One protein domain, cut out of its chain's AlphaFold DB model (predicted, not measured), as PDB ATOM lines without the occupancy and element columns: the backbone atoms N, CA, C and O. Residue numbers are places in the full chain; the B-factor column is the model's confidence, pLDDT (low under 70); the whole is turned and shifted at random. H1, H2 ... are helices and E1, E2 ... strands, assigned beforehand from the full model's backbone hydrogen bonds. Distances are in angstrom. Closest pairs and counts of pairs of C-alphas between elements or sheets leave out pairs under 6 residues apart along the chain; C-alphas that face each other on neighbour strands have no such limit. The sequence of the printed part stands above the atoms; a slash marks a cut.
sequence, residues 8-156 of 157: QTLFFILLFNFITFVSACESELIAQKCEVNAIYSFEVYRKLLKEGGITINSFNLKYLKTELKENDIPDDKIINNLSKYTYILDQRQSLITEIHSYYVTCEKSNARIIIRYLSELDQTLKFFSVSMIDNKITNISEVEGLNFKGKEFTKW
ATOM      1  N   GLN A   8     -19.889 325.103  70.140       69.12
ATOM      2  CA  GLN A   8     -20.140 323.864  69.393       69.12
ATOM      3  C   GLN A   8     -19.790 324.010  67.910       69.12
ATOM      4  O   GLN A   8     -19.142 323.136  67.349       69.12
ATOM      5  N   THR A   9     -20.152 325.125  67.272       68.19
ATOM      6  CA  THR A   9     -19.805 325.389  65.869       68.19
ATOM      7  C   THR A   9     -18.292 325.518  65.689       68.19
ATOM      8  O   THR A   9     -17.744 324.984  64.731       68.19
ATOM      9  N   LEU A  10     -17.600 326.150  66.644       65.69
ATOM     10  CA  LEU A  10     -16.137 326.233  66.652       65.69
ATOM     11  C   LEU A  10     -15.487 324.842  66.790       65.69
ATOM     12  O   LEU A  10     -14.520 324.542  66.095       65.69
ATOM     13  N   PHE A  11     -16.051 323.982  67.646       71.00
ATOM     14  CA  PHE A  11     -15.601 322.602  67.829       71.00
ATOM     15  C   PHE A  11     -15.776 321.767  66.556       71.00
ATOM     16  O   PHE A  11     -14.833 321.107  66.141       71.00
ATOM     17  N   PHE A  12     -16.931 321.850  65.885       66.69
ATOM     18  CA  PHE A  12     -17.156 321.145  64.617       66.69
ATOM     19  C   PHE A  12     -16.232 321.632  63.497       66.69
ATOM     20  O   PHE A  12     -15.714 320.806  62.753       66.69
ATOM     21  N   ILE A  13     -15.965 322.940  63.396       68.25
ATOM     22  CA  ILE A  13     -15.008 323.480  62.418       68.25
ATOM     23  C   ILE A  13     -13.599 322.947  62.703       68.25
ATOM     24  O   ILE A  13     -12.921 322.498  61.782       68.25
ATOM     25  N   LEU A  14     -13.157 322.954  63.963       62.34
ATOM     26  CA  LEU A  14     -11.844 322.424  64.341       62.34
ATOM     27  C   LEU A  14     -11.732 320.919  64.075       62.34
ATOM     28  O   LEU A  14     -10.727 320.488  63.517       62.34
ATOM     29  N   LEU A  15     -12.769 320.138  64.401       64.00
ATOM     30  CA  LEU A  15     -12.807 318.698  64.142       64.00
ATOM     31  C   LEU A  15     -12.755 318.395  62.640       64.00
ATOM     32  O   LEU A  15     -12.003 317.525  62.211       64.00
ATOM     33  N   PHE A  16     -13.527 319.137  61.841       59.12
ATOM     34  CA  PHE A  16     -13.578 318.964  60.393       59.12
ATOM     35  C   PHE A  16     -12.226 319.292  59.750       59.12
ATOM     36  O   PHE A  16     -11.728 318.507  58.948       59.12
ATOM     37  N   ASN A  17     -11.578 320.385  60.174       59.38
ATOM     38  CA  ASN A  17     -10.220 320.708  59.737       59.38
ATOM     39  C   ASN A  17      -9.235 319.594  60.132       59.38
ATOM     40  O   ASN A  17      -8.494 319.111  59.279       59.38
ATOM     41  N   PHE A  18      -9.267 319.112  61.378       58.03
ATOM     42  CA  PHE A  18      -8.374 318.042  61.837       58.03
ATOM     43  C   PHE A  18      -8.499 316.760  61.000       58.03
ATOM     44  O   PHE A  18      -7.488 316.191  60.596       58.03
ATOM     45  N   ILE A  19      -9.724 316.333  60.682       61.00
ATOM     46  CA  ILE A  19      -9.967 315.140  59.856       61.00
ATOM     47  C   ILE A  19      -9.429 315.346  58.432       61.00
ATOM     48  O   ILE A  19      -8.779 314.455  57.885       61.00
ATOM     49  N   THR A  20      -9.632 316.532  57.846       56.97
ATOM     50  CA  THR A  20      -9.103 316.837  56.505       56.97
ATOM     51  C   THR A  20      -7.573 316.889  56.469       56.97
ATOM     52  O   THR A  20      -6.977 316.414  55.504       56.97
ATOM     53  N   PHE A  21      -6.921 317.379  57.531       56.53
ATOM     54  CA  PHE A  21      -5.457 317.414  57.626       56.53
ATOM     55  C   PHE A  21      -4.847 316.013  57.768       56.53
ATOM     56  O   PHE A  21      -3.861 315.706  57.100       56.53
ATOM     57  N   VAL A  22      -5.436 315.144  58.597       60.62
ATOM     58  CA  VAL A  22      -4.951 313.763  58.778       60.62
ATOM     59  C   VAL A  22      -5.099 312.956  57.484       60.62
ATOM     60  O   VAL A  22      -4.154 312.288  57.071       60.62
ATOM     61  N   SER A  23      -6.240 313.080  56.799       58.75
ATOM     62  CA  SER A  23      -6.489 312.388  55.527       58.75
ATOM     63  C   SER A  23      -5.529 312.826  54.412       58.75
ATOM     64  O   SER A  23      -5.022 311.979  53.674       58.75
ATOM     65  N   ALA A  24      -5.232 314.125  54.308       58.91
ATOM     66  CA  ALA A  24      -4.270 314.635  53.334       58.91
ATOM     67  C   ALA A  24      -2.848 314.109  53.609       58.91
ATOM     68  O   ALA A  24      -2.178 313.645  52.687       58.91
ATOM     69  N   CYS A  25      -2.423 314.092  54.876       55.88
ATOM     70  CA  CYS A  25      -1.110 313.588  55.291       55.88
ATOM     71  C   CYS A  25      -0.938 312.083  55.006       55.88
ATOM     72  O   CYS A  25       0.093 311.653  54.489       55.88
ATOM     73  N   GLU A  26      -1.967 311.272  55.269       60.69
ATOM     74  CA  GLU A  26      -1.945 309.835  54.968       60.69
ATOM     75  C   GLU A  26      -1.860 309.570  53.455       60.69
ATOM     76  O   GLU A  26      -1.079 308.727  53.009       60.69
ATOM     77  N   SER A  27      -2.594 310.344  52.648       60.94
ATOM     78  CA  SER A  27      -2.531 310.245  51.186       60.94
ATOM     79  C   SER A  27      -1.153 310.618  50.618       60.94
ATOM     80  O   SER A  27      -0.677 309.972  49.681       60.94
ATOM     81  N   GLU A  28      -0.475 311.603  51.216       63.91
ATOM     82  CA  GLU A  28       0.862 312.043  50.809       63.91
ATOM     83  C   GLU A  28       1.936 311.000  51.154       63.91
ATOM     84  O   GLU A  28       2.781 310.682  50.316       63.91
ATOM     85  N   LEU A  29       1.847 310.380  52.336       66.38
ATOM     86  CA  LEU A  29       2.739 309.291  52.743       66.38
ATOM     87  C   LEU A  29       2.593 308.053  51.838       66.38
ATOM     88  O   LEU A  29       3.589 307.430  51.456       66.38
ATOM     89  N   ILE A  30       1.359 307.695  51.466       69.69
ATOM     90  CA  ILE A  30       1.080 306.588  50.537       69.69
ATOM     91  C   ILE A  30       1.664 306.887  49.150       69.69
ATOM     92  O   ILE A  30       2.309 306.017  48.559       69.69
ATOM     93  N   ALA A  31       1.488 308.113  48.645       68.75
ATOM     94  CA  ALA A  31       2.040 308.536  47.362       68.75
ATOM     95  C   ALA A  31       3.578 308.487  47.355       68.75
ATOM     96  O   ALA A  31       4.164 307.926  46.428       68.75
ATOM     97  N   GLN A  32       4.227 308.974  48.417       77.31
ATOM     98  CA  GLN A  32       5.684 308.930  48.555       77.31
ATOM     99  C   GLN A  32       6.212 307.487  48.581       77.31
ATOM    100  O   GLN A  32       7.196 307.165  47.917       77.31
ATOM    101  N   LYS A  33       5.540 306.584  49.306       87.00
ATOM    102  CA  LYS A  33       5.911 305.163  49.347       87.00
ATOM    103  C   LYS A  33       5.739 304.482  47.986       87.00
ATOM    104  O   LYS A  33       6.567 303.651  47.615       87.00
ATOM    105  N   CYS A  34       4.680 304.812  47.249       88.88
ATOM    106  CA  CYS A  34       4.463 304.306  45.895       88.88
ATOM    107  C   CYS A  34       5.572 304.761  44.937       88.88
ATOM    108  O   CYS A  34       6.158 303.922  44.254       88.88
ATOM    109  N   GLU A  35       5.905 306.053  44.940       89.62
ATOM    110  CA  GLU A  35       6.966 306.612  44.099       89.62
ATOM    111  C   GLU A  35       8.305 305.906  44.341       89.62
ATOM    112  O   GLU A  35       8.911 305.396  43.399       89.62
ATOM    113  N   VAL A  36       8.716 305.777  45.606       91.62
ATOM    114  CA  VAL A  36       9.965 305.096  45.981       91.62
ATOM    115  C   VAL A  36       9.988 303.645  45.489       91.62
ATOM    116  O   VAL A  36      10.981 303.205  44.912       91.62
ATOM    117  N   ASN A  37       8.897 302.897  45.669       94.38
ATOM    118  CA  ASN A  37       8.842 301.487  45.272       94.38
ATOM    119  C   ASN A  37       8.823 301.290  43.751       94.38
ATOM    120  O   ASN A  37       9.438 300.343  43.248       94.38
ATOM    121  N   ALA A  38       8.119 302.163  43.026       94.50
ATOM    122  CA  ALA A  38       8.054 302.138  41.571       94.50
ATOM    123  C   ALA A  38       9.436 302.417  40.968       94.50
ATOM    124  O   ALA A  38       9.911 301.641  40.136       94.50
ATOM    125  N   ILE A  39      10.115 303.467  41.448       94.62
ATOM    126  CA  ILE A  39      11.471 303.816  41.013       94.62
ATOM    127  C   ILE A  39      12.455 302.697  41.340       94.62
ATOM    128  O   ILE A  39      13.141 302.228  40.436       94.62
ATOM    129  N   TYR A  40      12.455 302.189  42.575       95.50
ATOM    130  CA  TYR A  40      13.331 301.083  42.970       95.50
ATOM    131  C   TYR A  40      13.150 299.852  42.070       95.50
ATOM    132  O   TYR A  40      14.114 299.249  41.597       95.50
ATOM    133  N   SER A  41      11.901 299.484  41.785       97.00
ATOM    134  CA  SER A  41      11.604 298.310  40.961       97.00
ATOM    135  C   SER A  41      12.030 298.515  39.503       97.00
ATOM    136  O   SER A  41      12.529 297.583  38.866       97.00
ATOM    137  N   PHE A  42      11.896 299.737  38.978       95.81
ATOM    138  CA  PHE A  42      12.391 300.086  37.650       95.81
ATOM    139  C   PHE A  42      13.928 300.132  37.579       95.81
ATOM    140  O   PHE A  42      14.508 299.665  36.598       95.81
ATOM    141  N   GLU A  43      14.607 300.613  38.620       94.88
ATOM    142  CA  GLU A  43      16.071 300.581  38.732       94.88
ATOM    143  C   GLU A  43      16.613 299.150  38.735       94.88
ATOM    144  O   GLU A  43      17.548 298.843  37.992       94.88
ATOM    145  N   VAL A  44      15.997 298.250  39.510       96.38
ATOM    146  CA  VAL A  44      16.358 296.823  39.528       96.38
ATOM    147  C   VAL A  44      16.202 296.210  38.138       96.38
ATOM    148  O   VAL A  44      17.113 295.535  37.657       96.38
ATOM    149  N   TYR A  45      15.085 296.482  37.459       96.69
ATOM    150  CA  TYR A  45      14.871 296.054  36.077       96.69
ATOM    151  C   TYR A  45      15.967 296.569  35.133       96.69
ATOM    152  O   TYR A  45      16.560 295.785  34.393       96.69
ATOM    153  N   ARG A  46      16.286 297.867  35.188       94.25
ATOM    154  CA  ARG A  46      17.324 298.491  34.354       94.25
ATOM    155  C   ARG A  46      18.707 297.908  34.622       94.25
ATOM    156  O   ARG A  46      19.471 297.712  33.679       94.25
ATOM    157  N   LYS A  47      19.028 297.627  35.884       94.44
ATOM    158  CA  LYS A  47      20.282 296.981  36.272       94.44
ATOM    159  C   LYS A  47      20.385 295.585  35.663       94.44
ATOM    160  O   LYS A  47      21.360 295.309  34.971       94.44
ATOM    161  N   LEU A  48      19.353 294.756  35.840       95.81
ATOM    162  CA  LEU A  48      19.290 293.419  35.243       95.81
ATOM    163  C   LEU A  48      19.455 293.483  33.723       95.81
ATOM    164  O   LEU A  48      20.252 292.736  33.172       95.81
ATOM    165  N   LEU A  49      18.766 294.410  33.057       94.69
ATOM    166  CA  LEU A  49      18.865 294.583  31.610       94.69
ATOM    167  C   LEU A  49      20.297 294.923  31.157       94.69
ATOM    168  O   LEU A  49      20.792 294.333  30.202       94.69
ATOM    169  N   LYS A  50      20.978 295.846  31.852       92.31
ATOM    170  CA  LYS A  50      22.364 296.241  31.539       92.31
ATOM    171  C   LYS A  50      23.376 295.125  31.799       92.31
ATOM    172  O   LYS A  50      24.353 295.010  31.069       92.31
ATOM    173  N   GLU A  51      23.146 294.319  32.829       94.00
ATOM    174  CA  GLU A  51      24.025 293.213  33.226       94.00
ATOM    175  C   GLU A  51      23.738 291.909  32.453       94.00
ATOM    176  O   GLU A  51      24.402 290.902  32.686       94.00
ATOM    177  N   GLY A  52      22.754 291.902  31.543       89.75
ATOM    178  CA  GLY A  52      22.327 290.691  30.827       89.75
ATOM    179  C   GLY A  52      21.626 289.660  31.723       89.75
ATOM    180  O   GLY A  52      21.625 288.468  31.426       89.75
ATOM    181  N   GLY A  53      21.062 290.107  32.846       91.19
ATOM    182  CA  GLY A  53      20.337 289.290  33.810       91.19
ATOM    183  C   GLY A  53      18.911 288.930  33.378       91.19
ATOM    184  O   GLY A  53      18.405 289.343  32.336       91.19
ATOM    185  N   ILE A  54      18.230 288.156  34.224       91.75
ATOM    186  CA  ILE A  54      16.865 287.676  33.967       91.75
ATOM    187  C   ILE A  54      15.848 288.777  34.309       91.75
ATOM    188  O   ILE A  54      15.461 288.947  35.466       91.75
ATOM    189  N   THR A  55      15.378 289.502  33.295       95.50
ATOM    190  CA  THR A  55      14.418 290.618  33.419       95.50
ATOM    191  C   THR A  55      12.972 290.170  33.614       95.50
ATOM    192  O   THR A  55      12.173 290.931  34.158       95.50
ATOM    193  N   ILE A  56      12.617 288.936  33.224       93.38
ATOM    194  CA  ILE A  56      11.218 288.469  33.199       93.38
ATOM    195  C   ILE A  56      10.522 288.559  34.570       93.38
ATOM    196  O   ILE A  56       9.318 288.787  34.658       93.38
ATOM    197  N   ASN A  57      11.299 288.476  35.652       93.69
ATOM    198  CA  ASN A  57      10.814 288.594  37.026       93.69
ATOM    199  C   ASN A  57      10.400 290.021  37.410       93.69
ATOM    200  O   ASN A  57       9.739 290.206  38.433       93.69
ATOM    201  N   SER A  58      10.769 291.031  36.627       96.81
ATOM    202  CA  SER A  58      10.365 292.425  36.828       96.81
ATOM    203  C   SER A  58       8.962 292.719  36.294       96.81
ATOM    204  O   SER A  58       8.392 293.759  36.623       96.81
ATOM    205  N   PHE A  59       8.377 291.805  35.512       97.25
ATOM    206  CA  PHE A  59       7.071 291.982  34.879       97.25
ATOM    207  C   PHE A  59       5.934 291.340  35.680       97.25
ATOM    208  O   PHE A  59       6.113 290.340  36.378       97.25
ATOM    209  N   ASN A  60       4.727 291.895  35.556       97.00
ATOM    210  CA  ASN A  60       3.527 291.335  36.171       97.00
ATOM    211  C   ASN A  60       2.948 290.233  35.270       97.00
ATOM    212  O   ASN A  60       1.969 290.431  34.552       97.00
ATOM    213  N   LEU A  61       3.575 289.054  35.281       94.75
ATOM    214  CA  LEU A  61       3.200 287.945  34.393       94.75
ATOM    215  C   LEU A  61       1.754 287.472  34.597       94.75
ATOM    216  O   LEU A  61       1.126 286.999  33.652       94.75
ATOM    217  N   LYS A  62       1.208 287.617  35.811       94.88
ATOM    218  CA  LYS A  62      -0.190 287.282  36.111       94.88
ATOM    219  C   LYS A  62      -1.148 288.226  35.382       94.88
ATOM    220  O   LYS A  62      -2.078 287.748  34.734       94.88
ATOM    221  N   TYR A  63      -0.910 289.534  35.477       95.19
ATOM    222  CA  TYR A  63      -1.689 290.538  34.756       95.19
ATOM    223  C   TYR A  63      -1.593 290.318  33.243       95.19
ATOM    224  O   TYR A  63      -2.610 290.126  32.587       95.19
ATOM    225  N   LEU A  64      -0.374 290.206  32.706       94.56
ATOM    226  CA  LEU A  64      -0.155 290.025  31.267       94.56
ATOM    227  C   LEU A  64      -0.791 288.740  30.722       94.56
ATOM    228  O   LEU A  64      -1.345 288.729  29.627       94.56
ATOM    229  N   LYS A  65      -0.747 287.645  31.489       94.25
ATOM    230  CA  LYS A  65      -1.445 286.403  31.135       94.25
ATOM    231  C   LYS A  65      -2.962 286.598  31.066       94.25
ATOM    232  O   LYS A  65      -3.603 285.974  30.227       94.25
ATOM    233  N   THR A  66      -3.522 287.408  31.960       93.81
ATOM    234  CA  THR A  66      -4.962 287.691  32.001       93.81
ATOM    235  C   THR A  66      -5.372 288.499  30.773       93.81
ATOM    236  O   THR A  66      -6.249 288.052  30.045       93.81
ATOM    237  N   GLU A  67      -4.638 289.566  30.451       92.62
ATOM    238  CA  GLU A  67      -4.848 290.367  29.234       92.62
ATOM    239  C   GLU A  67      -4.795 289.505  27.961       92.62
ATOM    240  O   GLU A  67      -5.655 289.608  27.093       92.62
ATOM    241  N   LEU A  68      -3.819 288.596  27.837       91.62
ATOM    242  CA  LEU A  68      -3.739 287.708  26.670       91.62
ATOM    243  C   LEU A  68      -4.948 286.766  26.565       91.62
ATOM    244  O   LEU A  68      -5.441 286.539  25.464       91.62
ATOM    245  N   LYS A  69      -5.437 286.232  27.689       91.88
ATOM    246  CA  LYS A  69      -6.641 285.383  27.701       91.88
ATOM    247  C   LYS A  69      -7.887 286.162  27.294       91.88
ATOM    248  O   LYS A  69      -8.707 285.623  26.566       91.88
ATOM    249  N   GLU A  70      -8.014 287.404  27.749       93.44
ATOM    250  CA  GLU A  70      -9.130 288.291  27.392       93.44
ATOM    251  C   GLU A  70      -9.134 288.664  25.902       93.44
ATOM    252  O   GLU A  70     -10.182 288.981  25.354       93.44
ATOM    253  N   ASN A  71      -7.982 288.559  25.234       91.31
ATOM    254  CA  ASN A  71      -7.832 288.734  23.789       91.31
ATOM    255  C   ASN A  71      -7.841 287.393  23.017       91.31
ATOM    256  O   ASN A  71      -7.226 287.287  21.955       91.31
ATOM    257  N   ASP A  72      -8.490 286.359  23.567       92.69
ATOM    258  CA  ASP A  72      -8.683 285.035  22.953       92.69
ATOM    259  C   ASP A  72      -7.383 284.321  22.523       92.69
ATOM    260  O   ASP A  72      -7.362 283.516  21.586       92.69
ATOM    261  N   ILE A  73      -6.267 284.581  23.216       91.31
ATOM    262  CA  ILE A  73      -4.999 283.892  22.957       91.31
ATOM    263  C   ILE A  73      -4.984 282.514  23.650       91.31
ATOM    264  O   ILE A  73      -5.099 282.444  24.876       91.31
ATOM    265  N   PRO A  74      -4.754 281.412  22.906       88.56
ATOM    266  CA  PRO A  74      -4.665 280.061  23.463       88.56
ATOM    267  C   PRO A  74      -3.551 279.877  24.505       88.56
ATOM    268  O   PRO A  74      -2.446 280.405  24.344       88.56
ATOM    269  N   ASP A  75      -3.812 279.068  25.541       87.38
ATOM    270  CA  ASP A  75      -2.889 278.824  26.666       87.38
ATOM    271  C   ASP A  75      -1.511 278.287  26.229       87.38
ATOM    272  O   ASP A  75      -0.490 278.678  26.799       87.38
ATOM    273  N   ASP A  76      -1.462 277.453  25.187       89.00
ATOM    274  CA  ASP A  76      -0.228 276.906  24.604       89.00
ATOM    275  C   ASP A  76       0.653 277.986  23.950       89.00
ATOM    276  O   ASP A  76       1.872 277.832  23.857       89.00
ATOM    277  N   LYS A  77       0.062 279.122  23.558       91.94
ATOM    278  CA  LYS A  77       0.768 280.267  22.965       91.94
ATOM    279  C   LYS A  77       1.123 281.355  23.976       91.94
ATOM    280  O   LYS A  77       1.981 282.186  23.672       91.94
ATOM    281  N   ILE A  78       0.527 281.352  25.172       90.12
ATOM    282  CA  ILE A  78       0.726 282.410  26.177       90.12
ATOM    283  C   ILE A  78       2.194 282.545  26.568       90.12
ATOM    284  O   ILE A  78       2.714 283.655  26.548       90.12
ATOM    285  N   ILE A  79       2.881 281.447  26.897       87.81
ATOM    286  CA  ILE A  79       4.280 281.514  27.355       87.81
ATOM    287  C   ILE A  79       5.167 282.141  26.273       87.81
ATOM    288  O   ILE A  79       5.926 283.063  26.554       87.81
ATOM    289  N   ASN A  80       5.028 281.691  25.024       90.00
ATOM    290  CA  ASN A  80       5.791 282.231  23.899       90.00
ATOM    291  C   ASN A  80       5.484 283.719  23.663       90.00
ATOM    292  O   ASN A  80       6.395 284.508  23.425       90.00
ATOM    293  N   ASN A  81       4.213 284.113  23.755       91.62
ATOM    294  CA  ASN A  81       3.803 285.503  23.567       91.62
ATOM    295  C   ASN A  81       4.302 286.409  24.696       91.62
ATOM    296  O   ASN A  81       4.788 287.498  24.409       91.62
ATOM    297  N   LEU A  82       4.257 285.951  25.950       92.62
ATOM    298  CA  LEU A  82       4.815 286.678  27.090       92.62
ATOM    299  C   LEU A  82       6.324 286.863  26.940       92.62
ATOM    300  O   LEU A  82       6.797 287.989  27.040       92.62
ATOM    301  N   SER A  83       7.064 285.795  26.628       91.00
ATOM    302  CA  SER A  83       8.515 285.870  26.426       91.00
ATOM    303  C   SER A  83       8.890 286.823  25.288       91.00
ATOM    304  O   SER A  83       9.801 287.636  25.436       91.00
ATOM    305  N   LYS A  84       8.170 286.770  24.159       93.00
ATOM    306  CA  LYS A  84       8.365 287.705  23.039       93.00
ATOM    307  C   LYS A  84       8.054 289.141  23.441       93.00
ATOM    308  O   LYS A  84       8.805 290.046  23.092       93.00
ATOM    309  N   TYR A  85       6.961 289.349  24.167       92.75
ATOM    310  CA  TYR A  85       6.547 290.668  24.622       92.75
ATOM    311  C   TYR A  85       7.591 291.288  25.552       92.75
ATOM    312  O   TYR A  85       8.070 292.384  25.269       92.75
ATOM    313  N   THR A  86       8.017 290.580  26.604       93.19
ATOM    314  CA  THR A  86       9.033 291.091  27.537       93.19
ATOM    315  C   THR A  86      10.362 291.343  26.833       93.19
ATOM    316  O   THR A  86      10.978 292.377  27.063       93.19
ATOM    317  N   TYR A  87      10.753 290.472  25.897       93.81
ATOM    318  CA  TYR A  87      11.946 290.684  25.076       93.81
ATOM    319  C   TYR A  87      11.871 291.975  24.246       93.81
ATOM    320  O   TYR A  87      12.835 292.735  24.199       93.81
ATOM    321  N   ILE A  88      10.729 292.275  23.617       91.88
ATOM    322  CA  ILE A  88      10.548 293.529  22.866       91.88
ATOM    323  C   ILE A  88      10.674 294.745  23.794       91.88
ATOM    324  O   ILE A  88      11.274 295.751  23.408       91.88
ATOM    325  N   LEU A  89      10.129 294.673  25.011       93.44
ATOM    326  CA  LEU A  89      10.245 295.759  25.987       93.44
ATOM    327  C   LEU A  89      11.694 295.963  26.456       93.44
ATOM    328  O   LEU A  89      12.142 297.109  26.542       93.44
ATOM    329  N   ASP A  90      12.438 294.875  26.669       94.56
ATOM    330  CA  ASP A  90      13.870 294.905  26.977       94.56
ATOM    331  C   ASP A  90      14.661 295.597  25.859       94.56
ATOM    332  O   ASP A  90      15.445 296.507  26.131       94.56
ATOM    333  N   GLN A  91      14.408 295.237  24.593       89.88
ATOM    334  CA  GLN A  91      15.069 295.860  23.438       89.88
ATOM    335  C   GLN A  91      14.757 297.354  23.316       89.88
ATOM    336  O   GLN A  91      15.632 298.144  22.986       89.88
ATOM    337  N   ARG A  92      13.524 297.784  23.606       86.50
ATOM    338  CA  ARG A  92      13.191 299.220  23.611       86.50
ATOM    339  C   ARG A  92      13.956 299.974  24.694       86.50
ATOM    340  O   ARG A  92      14.382 301.103  24.478       86.50
ATOM    341  N   GLN A  93      14.112 299.362  25.862       89.19
ATOM    342  CA  GLN A  93      14.760 299.994  27.008       89.19
ATOM    343  C   GLN A  93      16.281 299.964  26.943       89.19
ATOM    344  O   GLN A  93      16.914 300.862  27.498       89.19
ATOM    345  N   SER A  94      16.883 298.977  26.281       86.88
ATOM    346  CA  SER A  94      18.339 298.898  26.129       86.88
ATOM    347  C   SER A  94      18.895 300.060  25.301       86.88
ATOM    348  O   SER A  94      20.017 300.492  25.546       86.88
ATOM    349  N   LEU A  95      18.082 300.624  24.401       79.81
ATOM    350  CA  LEU A  95      18.418 301.797  23.586       79.81
ATOM    351  C   LEU A  95      18.478 303.109  24.384       79.81
ATOM    352  O   LEU A  95      18.923 304.127  23.860       79.81
ATOM    353  N   ILE A  96      18.017 303.114  25.637       83.81
ATOM    354  CA  ILE A  96      18.052 304.296  26.497       83.81
ATOM    355  C   ILE A  96      19.318 304.241  27.344       83.81
ATOM    356  O   ILE A  96      19.407 303.480  28.318       83.81
ATOM    357  N   THR A  97      20.282 305.083  27.012       76.50
ATOM    358  CA  THR A  97      21.560 305.192  27.718       76.50
ATOM    359  C   THR A  97      21.477 306.211  28.853       76.50
ATOM    360  O   THR A  97      21.764 305.860  30.001       76.50
ATOM    361  N   GLU A  98      20.977 307.417  28.568       83.00
ATOM    362  CA  GLU A  98      20.946 308.547  29.499       83.00
ATOM    363  C   GLU A  98      19.517 308.991  29.849       83.00
ATOM    364  O   GLU A  98      18.784 309.536  29.026       83.00
ATOM    365  N   ILE A  99      19.117 308.780  31.106       89.19
ATOM    366  CA  ILE A  99      17.859 309.310  31.643       89.19
ATOM    367  C   ILE A  99      18.154 310.663  32.292       89.19
ATOM    368  O   ILE A  99      18.964 310.738  33.211       89.19
ATOM    369  N   HIS A 100      17.468 311.723  31.864       89.12
ATOM    370  CA  HIS A 100      17.654 313.057  32.443       89.12
ATOM    371  C   HIS A 100      16.774 313.277  33.669       89.12
ATOM    372  O   HIS A 100      17.213 313.800  34.696       89.12
ATOM    373  N   SER A 101      15.500 312.914  33.551       91.00
ATOM    374  CA  SER A 101      14.520 313.174  34.594       91.00
ATOM    375  C   SER A 101      13.336 312.227  34.498       91.00
ATOM    376  O   SER A 101      13.087 311.628  33.451       91.00
ATOM    377  N   TYR A 102      12.569 312.127  35.576       91.88
ATOM    378  CA  TYR A 102      11.367 311.309  35.630       91.88
ATOM    379  C   TYR A 102      10.220 312.018  36.341       91.88
ATOM    380  O   TYR A 102      10.417 312.985  37.072       91.88
ATOM    381  N   TYR A 103       9.018 311.513  36.117       90.56
ATOM    382  CA  TYR A 103       7.810 311.921  36.808       90.56
ATOM    383  C   TYR A 103       6.991 310.675  37.150       90.56
ATOM    384  O   TYR A 103       6.819 309.810  36.291       90.56
ATOM    385  N   VAL A 104       6.497 310.564  38.384       91.19
ATOM    386  CA  VAL A 104       5.691 309.415  38.822       91.19
ATOM    387  C   VAL A 104       4.266 309.842  39.142       91.19
ATOM    388  O   VAL A 104       4.020 310.828  39.834       91.19
ATOM    389  N   THR A 105       3.319 309.050  38.652       91.00
ATOM    390  CA  THR A 105       1.912 309.087  39.064       91.00
ATOM    391  C   THR A 105       1.559 307.786  39.751       91.00
ATOM    392  O   THR A 105       1.950 306.714  39.293       91.00
ATOM    393  N   CYS A 106       0.804 307.894  40.837       89.50
ATOM    394  CA  CYS A 106       0.365 306.763  41.638       89.50
ATOM    395  C   CYS A 106      -1.150 306.807  41.797       89.50
ATOM    396  O   CYS A 106      -1.708 307.829  42.194       89.50
ATOM    397  N   GLU A 107      -1.805 305.684  41.522       88.38
ATOM    398  CA  GLU A 107      -3.230 305.493  41.759       88.38
ATOM    399  C   GLU A 107      -3.461 304.080  42.301       88.38
ATOM    400  O   GLU A 107      -3.402 303.093  41.568       88.38
ATOM    401  N   LYS A 108      -3.741 303.972  43.606       86.81
ATOM    402  CA  LYS A 108      -3.900 302.685  44.310       86.81
ATOM    403  C   LYS A 108      -2.651 301.796  44.140       86.81
ATOM    404  O   LYS A 108      -1.582 302.172  44.608       86.81
ATOM    405  N   SER A 109      -2.786 300.627  43.509       87.75
ATOM    406  CA  SER A 109      -1.691 299.692  43.203       87.75
ATOM    407  C   SER A 109      -0.986 299.984  41.875       87.75
ATOM    408  O   SER A 109       0.011 299.331  41.553       87.75
ATOM    409  N   ASN A 110      -1.494 300.945  41.103       94.19
ATOM    410  CA  ASN A 110      -0.938 301.319  39.815       94.19
ATOM    411  C   ASN A 110       0.083 302.437  39.998       94.19
ATOM    412  O   ASN A 110      -0.169 303.424  40.693       94.19
ATOM    413  N   ALA A 111       1.206 302.309  39.306       95.12
ATOM    414  CA  ALA A 111       2.171 303.382  39.156       95.12
ATOM    415  C   ALA A 111       2.488 303.580  37.674       95.12
ATOM    416  O   ALA A 111       2.556 302.624  36.899       95.12
ATOM    417  N   ARG A 112       2.701 304.830  37.275       94.81
ATOM    418  CA  ARG A 112       3.225 305.168  35.956       94.81
ATOM    419  C   ARG A 112       4.401 306.115  36.108       94.81
ATOM    420  O   ARG A 112       4.254 307.190  36.683       94.81
ATOM    421  N   ILE A 113       5.539 305.706  35.557       93.94
ATOM    422  CA  ILE A 113       6.767 306.495  35.495       93.94
ATOM    423  C   ILE A 113       6.887 307.041  34.074       93.94
ATOM    424  O   ILE A 113       6.959 306.273  33.117       93.94
ATOM    425  N   ILE A 114       6.914 308.359  33.933       93.56
ATOM    426  CA  ILE A 114       7.278 309.034  32.694       93.56
ATOM    427  C   ILE A 114       8.761 309.369  32.767       93.56
ATOM    428  O   ILE A 114       9.191 310.115  33.641       93.56
ATOM    429  N   ILE A 115       9.538 308.817  31.849       92.38
ATOM    430  CA  ILE A 115      10.986 308.968  31.767       92.38
ATOM    431  C   ILE A 115      11.290 309.913  30.621       92.38
ATOM    432  O   ILE A 115      10.890 309.647  29.492       92.38
ATOM    433  N   ARG A 116      12.031 310.981  30.902       91.44
ATOM    434  CA  ARG A 116      12.571 311.898  29.901       91.44
ATOM    435  C   ARG A 116      14.025 311.534  29.626       91.44
ATOM    436  O   ARG A 116      14.849 311.522  30.543       91.44
ATOM    437  N   TYR A 117      14.340 311.289  28.363       89.62
ATOM    438  CA  TYR A 117      15.681 310.937  27.908       89.62
ATOM    439  C   TYR A 117      16.009 311.665  26.600       89.62
ATOM    440  O   TYR A 117      15.106 312.111  25.888       89.62
ATOM    441  N   LEU A 118      17.298 311.819  26.304       88.31
ATOM    442  CA  LEU A 118      17.767 312.326  25.018       88.31
ATOM    443  C   LEU A 118      18.057 311.129  24.117       88.31
ATOM    444  O   LEU A 118      18.819 310.236  24.483       88.31
ATOM    445  N   SER A 119      17.411 311.071  22.956       84.19
ATOM    446  CA  SER A 119      17.662 309.997  22.002       84.19
ATOM    447  C   SER A 119      18.978 310.246  21.277       84.19
ATOM    448  O   SER A 119      19.150 311.277  20.634       84.19
ATOM    449  N   GLU A 120      19.894 309.280  21.329       82.19
ATOM    450  CA  GLU A 120      21.181 309.393  20.631       82.19
ATOM    451  C   GLU A 120      21.022 309.463  19.104       82.19
ATOM    452  O   GLU A 120      21.823 310.112  18.431       82.19
ATOM    453  N   LEU A 121      19.973 308.828  18.565       82.75
ATOM    454  CA  LEU A 121      19.735 308.697  17.125       82.75
ATOM    455  C   LEU A 121      19.401 310.026  16.446       82.75
ATOM    456  O   LEU A 121      19.893 310.294  15.354       82.75
ATOM    457  N   ASP A 122      18.546 310.836  17.065       85.94
ATOM    458  CA  ASP A 122      18.029 312.072  16.467       85.94
ATOM    459  C   ASP A 122      18.291 313.319  17.321       85.94
ATOM    460  O   ASP A 122      17.914 314.420  16.924       85.94
ATOM    461  N   GLN A 123      18.969 313.169  18.466       85.44
ATOM    462  CA  GLN A 123      19.275 314.254  19.405       85.44
ATOM    463  C   GLN A 123      18.017 314.991  19.891       85.44
ATOM    464  O   GLN A 123      18.070 316.165  20.263       85.44
ATOM    465  N   THR A 124      16.868 314.307  19.903       87.31
ATOM    466  CA  THR A 124      15.608 314.864  20.393       87.31
ATOM    467  C   THR A 124      15.248 314.328  21.769       87.31
ATOM    468  O   THR A 124      15.597 313.210  22.164       87.31
ATOM    469  N   LEU A 125      14.534 315.158  22.527       88.12
ATOM    470  CA  LEU A 125      13.953 314.748  23.795       88.12
ATOM    471  C   LEU A 125      12.767 313.827  23.535       88.12
ATOM    472  O   LEU A 125      11.794 314.226  22.896       88.12
ATOM    473  N   LYS A 126      12.842 312.627  24.100       89.94
ATOM    474  CA  LYS A 126      11.796 311.614  24.015       89.94
ATOM    475  C   LYS A 126      11.324 311.207  25.398       89.94
ATOM    476  O   LYS A 126      11.986 311.449  26.415       89.94
ATOM    477  N   PHE A 127      10.149 310.591  25.418       90.81
ATOM    478  CA  PHE A 127       9.492 310.188  26.646       90.81
ATOM    479  C   PHE A 127       9.059 308.734  26.565       90.81
ATOM    480  O   PHE A 127       8.387 308.333  25.620       90.81
ATOM    481  N   PHE A 128       9.395 307.956  27.588       91.62
ATOM    482  CA  PHE A 128       8.827 306.628  27.787       91.62
ATOM    483  C   PHE A 128       7.875 306.637  28.971       91.62
ATOM    484  O   PHE A 128       8.175 307.205  30.015       91.62
ATOM    485  N   SER A 129       6.749 305.954  28.819       93.50
ATOM    486  CA  SER A 129       5.853 305.609  29.911       93.50
ATOM    487  C   SER A 129       6.102 304.166  30.327       93.50
ATOM    488  O   SER A 129       5.926 303.246  29.527       93.50
ATOM    489  N   VAL A 130       6.467 303.965  31.590       95.69
ATOM    490  CA  VAL A 130       6.548 302.658  32.244       95.69
ATOM    491  C   VAL A 130       5.315 302.510  33.117       95.69
ATOM    492  O   VAL A 130       5.148 303.241  34.090       95.69
ATOM    493  N   SER A 131       4.435 301.581  32.758       96.62
ATOM    494  CA  SER A 131       3.238 301.266  33.540       96.62
ATOM    495  C   SER A 131       3.506 300.068  34.436       96.62
ATOM    496  O   SER A 131       4.128 299.093  34.006       96.62
ATOM    497  N   MET A 132       3.052 300.154  35.682       97.56
ATOM    498  CA  MET A 132       3.294 299.151  36.708       97.56
ATOM    499  C   MET A 132       2.023 298.877  37.505       97.56
ATOM    500  O   MET A 132       1.252 299.789  37.796       97.56
ATOM    501  N   ILE A 133       1.858 297.618  37.899       96.19
ATOM    502  CA  ILE A 133       0.844 297.160  38.853       96.19
ATOM    503  C   ILE A 133       1.579 296.356  39.916       96.19
ATOM    504  O   ILE A 133       2.354 295.459  39.570       96.19
ATOM    505  N   ASP A 134       1.362 296.685  41.189       94.19
ATOM    506  CA  ASP A 134       2.048 296.058  42.327       94.19
ATOM    507  C   ASP A 134       3.581 296.118  42.193       94.19
ATOM    508  O   ASP A 134       4.297 295.155  42.467       94.19
ATOM    509  N   ASN A 135       4.097 297.260  41.724       94.44
ATOM    510  CA  ASN A 135       5.522 297.493  41.452       94.44
ATOM    511  C   ASN A 135       6.144 296.512  40.437       94.44
ATOM    512  O   ASN A 135       7.361 296.324  40.402       94.44
ATOM    513  N   LYS A 136       5.328 295.896  39.581       97.38
ATOM    514  CA  LYS A 136       5.772 295.045  38.475       97.38
ATOM    515  C   LYS A 136       5.355 295.650  37.145       97.38
ATOM    516  O   LYS A 136       4.229 296.119  37.000       97.38
ATOM    517  N   ILE A 137       6.261 295.625  36.173       97.56
ATOM    518  CA  ILE A 137       6.074 296.250  34.861       97.56
ATOM    519  C   ILE A 137       4.976 295.518  34.086       97.56
ATOM    520  O   ILE A 137       4.969 294.290  33.996       97.56
ATOM    521  N   THR A 138       4.059 296.279  33.499       96.62
ATOM    522  CA  THR A 138       3.021 295.773  32.591       96.62
ATOM    523  C   THR A 138       3.219 296.280  31.169       96.62
ATOM    524  O   THR A 138       2.957 295.559  30.211       96.62
ATOM    525  N   ASN A 139       3.737 297.495  30.996       95.38
ATOM    526  CA  ASN A 139       3.998 298.046  29.673       95.38
ATOM    527  C   ASN A 139       5.124 299.080  29.699       95.38
ATOM    528  O   ASN A 139       5.302 299.795  30.687       95.38
ATOM    529  N   ILE A 140       5.835 299.173  28.577       94.44
ATOM    530  CA  ILE A 140       6.801 300.221  28.279       94.44
ATOM    531  C   ILE A 140       6.562 300.711  26.849       94.44
ATOM    532  O   ILE A 140       6.732 299.966  25.877       94.44
ATOM    533  N   SER A 141       6.199 301.982  26.714       92.25
ATOM    534  CA  SER A 141       5.876 302.582  25.417       92.25
ATOM    535  C   SER A 141       6.327 304.031  25.327       92.25
ATOM    536  O   SER A 141       6.290 304.757  26.322       92.25
ATOM    537  N   GLU A 142       6.766 304.445  24.142       89.94
ATOM    538  CA  GLU A 142       7.061 305.851  23.861       89.94
ATOM    539  C   GLU A 142       5.759 306.662  23.927       89.94
ATOM    540  O   GLU A 142       4.685 306.143  23.610       89.94
ATOM    541  N   VAL A 143       5.834 307.903  24.401       89.62
ATOM    542  CA  VAL A 143       4.686 308.806  24.537       89.62
ATOM    543  C   VAL A 143       5.048 310.207  24.057       89.62
ATOM    544  O   VAL A 143       6.187 310.652  24.194       89.62
ATOM    545  N   GLU A 144       4.067 310.930  23.523       82.44
ATOM    546  CA  GLU A 144       4.256 312.317  23.099       82.44
ATOM    547  C   GLU A 144       4.216 313.272  24.303       82.44
ATOM    548  O   GLU A 144       3.360 313.176  25.185       82.44
ATOM    549  N   GLY A 145       5.166 314.208  24.349       65.25
ATOM    550  CA  GLY A 145       5.511 314.980  25.548       65.25
ATOM    551  C   GLY A 145       4.553 316.099  25.974       65.25
ATOM    552  O   GLY A 145       4.977 316.980  26.717       65.25
ATOM    553  N   LEU A 146       3.302 316.138  25.508       53.72
ATOM    554  CA  LEU A 146       2.548 317.400  25.473       53.72
ATOM    555  C   LEU A 146       1.465 317.631  26.534       53.72
ATOM    556  O   LEU A 146       0.893 318.713  26.515       53.72
ATOM    557  N   ASN A 147       1.178 316.731  27.484       55.41
ATOM    558  CA  ASN A 147       0.158 317.022  28.515       55.41
ATOM    559  C   ASN A 147       0.284 316.189  29.808       55.41
ATOM    560  O   ASN A 147      -0.677 315.565  30.263       55.41
ATOM    561  N   PHE A 148       1.451 316.190  30.453       65.75
ATOM    562  CA  PHE A 148       1.562 315.630  31.806       65.75
ATOM    563  C   PHE A 148       1.021 316.646  32.826       65.75
ATOM    564  O   PHE A 148       1.731 317.534  33.286       65.75
ATOM    565  N   LYS A 149      -0.277 316.555  33.146       53.31
ATOM    566  CA  LYS A 149      -0.916 317.357  34.204       53.31
ATOM    567  C   LYS A 149      -0.520 316.814  35.583       53.31
ATOM    568  O   LYS A 149      -1.269 316.055  36.188       53.31
ATOM    569  N   GLY A 150       0.657 317.183  36.073       52.97
ATOM    570  CA  GLY A 150       1.130 316.807  37.405       52.97
ATOM    571  C   GLY A 150       2.571 317.253  37.656       52.97
ATOM    572  O   GLY A 150       3.211 317.718  36.723       52.97
ATOM    573  N   LYS A 151       3.010 317.195  38.925       60.53
ATOM    574  CA  LYS A 151       4.257 317.758  39.506       60.53
ATOM    575  C   LYS A 151       5.511 317.754  38.602       60.53
ATOM    576  O   LYS A 151       5.662 316.954  37.689       60.53
ATOM    577  N   GLU A 152       6.442 318.647  38.943       74.38
ATOM    578  CA  GLU A 152       7.741 318.851  38.291       74.38
ATOM    579  C   GLU A 152       8.564 317.556  38.156       74.38
ATOM    580  O   GLU A 152       8.544 316.692  39.033       74.38
ATOM    581  N   PHE A 153       9.287 317.423  37.041       80.00
ATOM    582  CA  PHE A 153      10.178 316.293  36.793       80.00
ATOM    583  C   PHE A 153      11.365 316.307  37.766       80.00
ATOM    584  O   PHE A 153      12.087 317.299  37.866       80.00
ATOM    585  N   THR A 154      11.636 315.170  38.400       84.88
ATOM    586  CA  THR A 154      12.788 314.987  39.287       84.88
ATOM    587  C   THR A 154      14.002 314.529  38.486       84.88
ATOM    588  O   THR A 154      13.891 313.670  37.609       84.88
ATOM    589  N   LYS A 155      15.186 315.079  38.785       85.50
ATOM    590  CA  LYS A 155      16.446 314.635  38.173       85.50
ATOM    591  C   LYS A 155      16.699 313.159  38.496       85.50
ATOM    592  O   LYS A 155      16.627 312.761  39.660       85.50
ATOM    593  N   TRP A 156      17.019 312.371  37.473       84.06
ATOM    594  CA  TRP A 156      17.454 310.987  37.661       84.06
ATOM    595  C   TRP A 156      18.843 310.989  38.320       84.06
ATOM    596  O   TRP A 156      19.726 311.724  37.869       84.06
TER     597      TRP A 156
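This is residues 8 to 156 of the 157 residues of an uncharacterized protein of Pseudoalteromonas sp. NEC-BIFX-2020_002 (UniProt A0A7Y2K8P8). A long helix, H1, crosses one face of a twisted four-stranded sheet with its later part, while its residues 8 to 29 stick out as a free arm. H3 packs on the same face at edge strand E4, making two layers, and H2 packs on H3. The printed part has 149 residues, in the order H1 H2 H3 E1 E2 E3 E4; the sheet, E1 E2 E3 E4, is antiparallel and the class mixed. It is loose, with a radius of gyration of the C-alphas of 19.4 A, and spans 67 by 42 by 28 A.

Start with H1, residues 8 to 50, and E1, residues 99 to 107: their closest C-alphas, Glu 35 and Val 104, are 6.1 A apart. H2, residues 61 to 70, touches H3, residues 75 to 94, at a steep tilt of 58 degrees, closest at C-alphas Lys 65 and Ile 78, 6.7 A. H1 residues 46 to 50 touch H3, about perpendicular at 90 degrees, closest at C-alphas Leu 49 and Asp 90, 6.8 A. E1, E2 (110 to 118), E3 (125 to 133) and E4 (136 to 143) form a meander, each strand the antiparallel neighbour of the one before; see N 103 and O 114, N 115 and O 128, N 129 and O 141, each 2.8 A. Every O i to N i+4 pair is within hydrogen-bond range in H1 and H2, and 14 of 16 in H3.

Find C-alpha 8 at (-20.140, 323.864, 69.393); H1 runs 63.3 A from there. H3 measures 29.2 A, E3 26.6 A. E4 ends at C-alpha 143, (4.686, 308.806, 24.537).

C-alphas 8 and 76 are farthest apart, 67.9 A. The printed part has no cut and no long link. Confidence is under 70 at residues 8 to 10, 12 to 31 and 145 to 151.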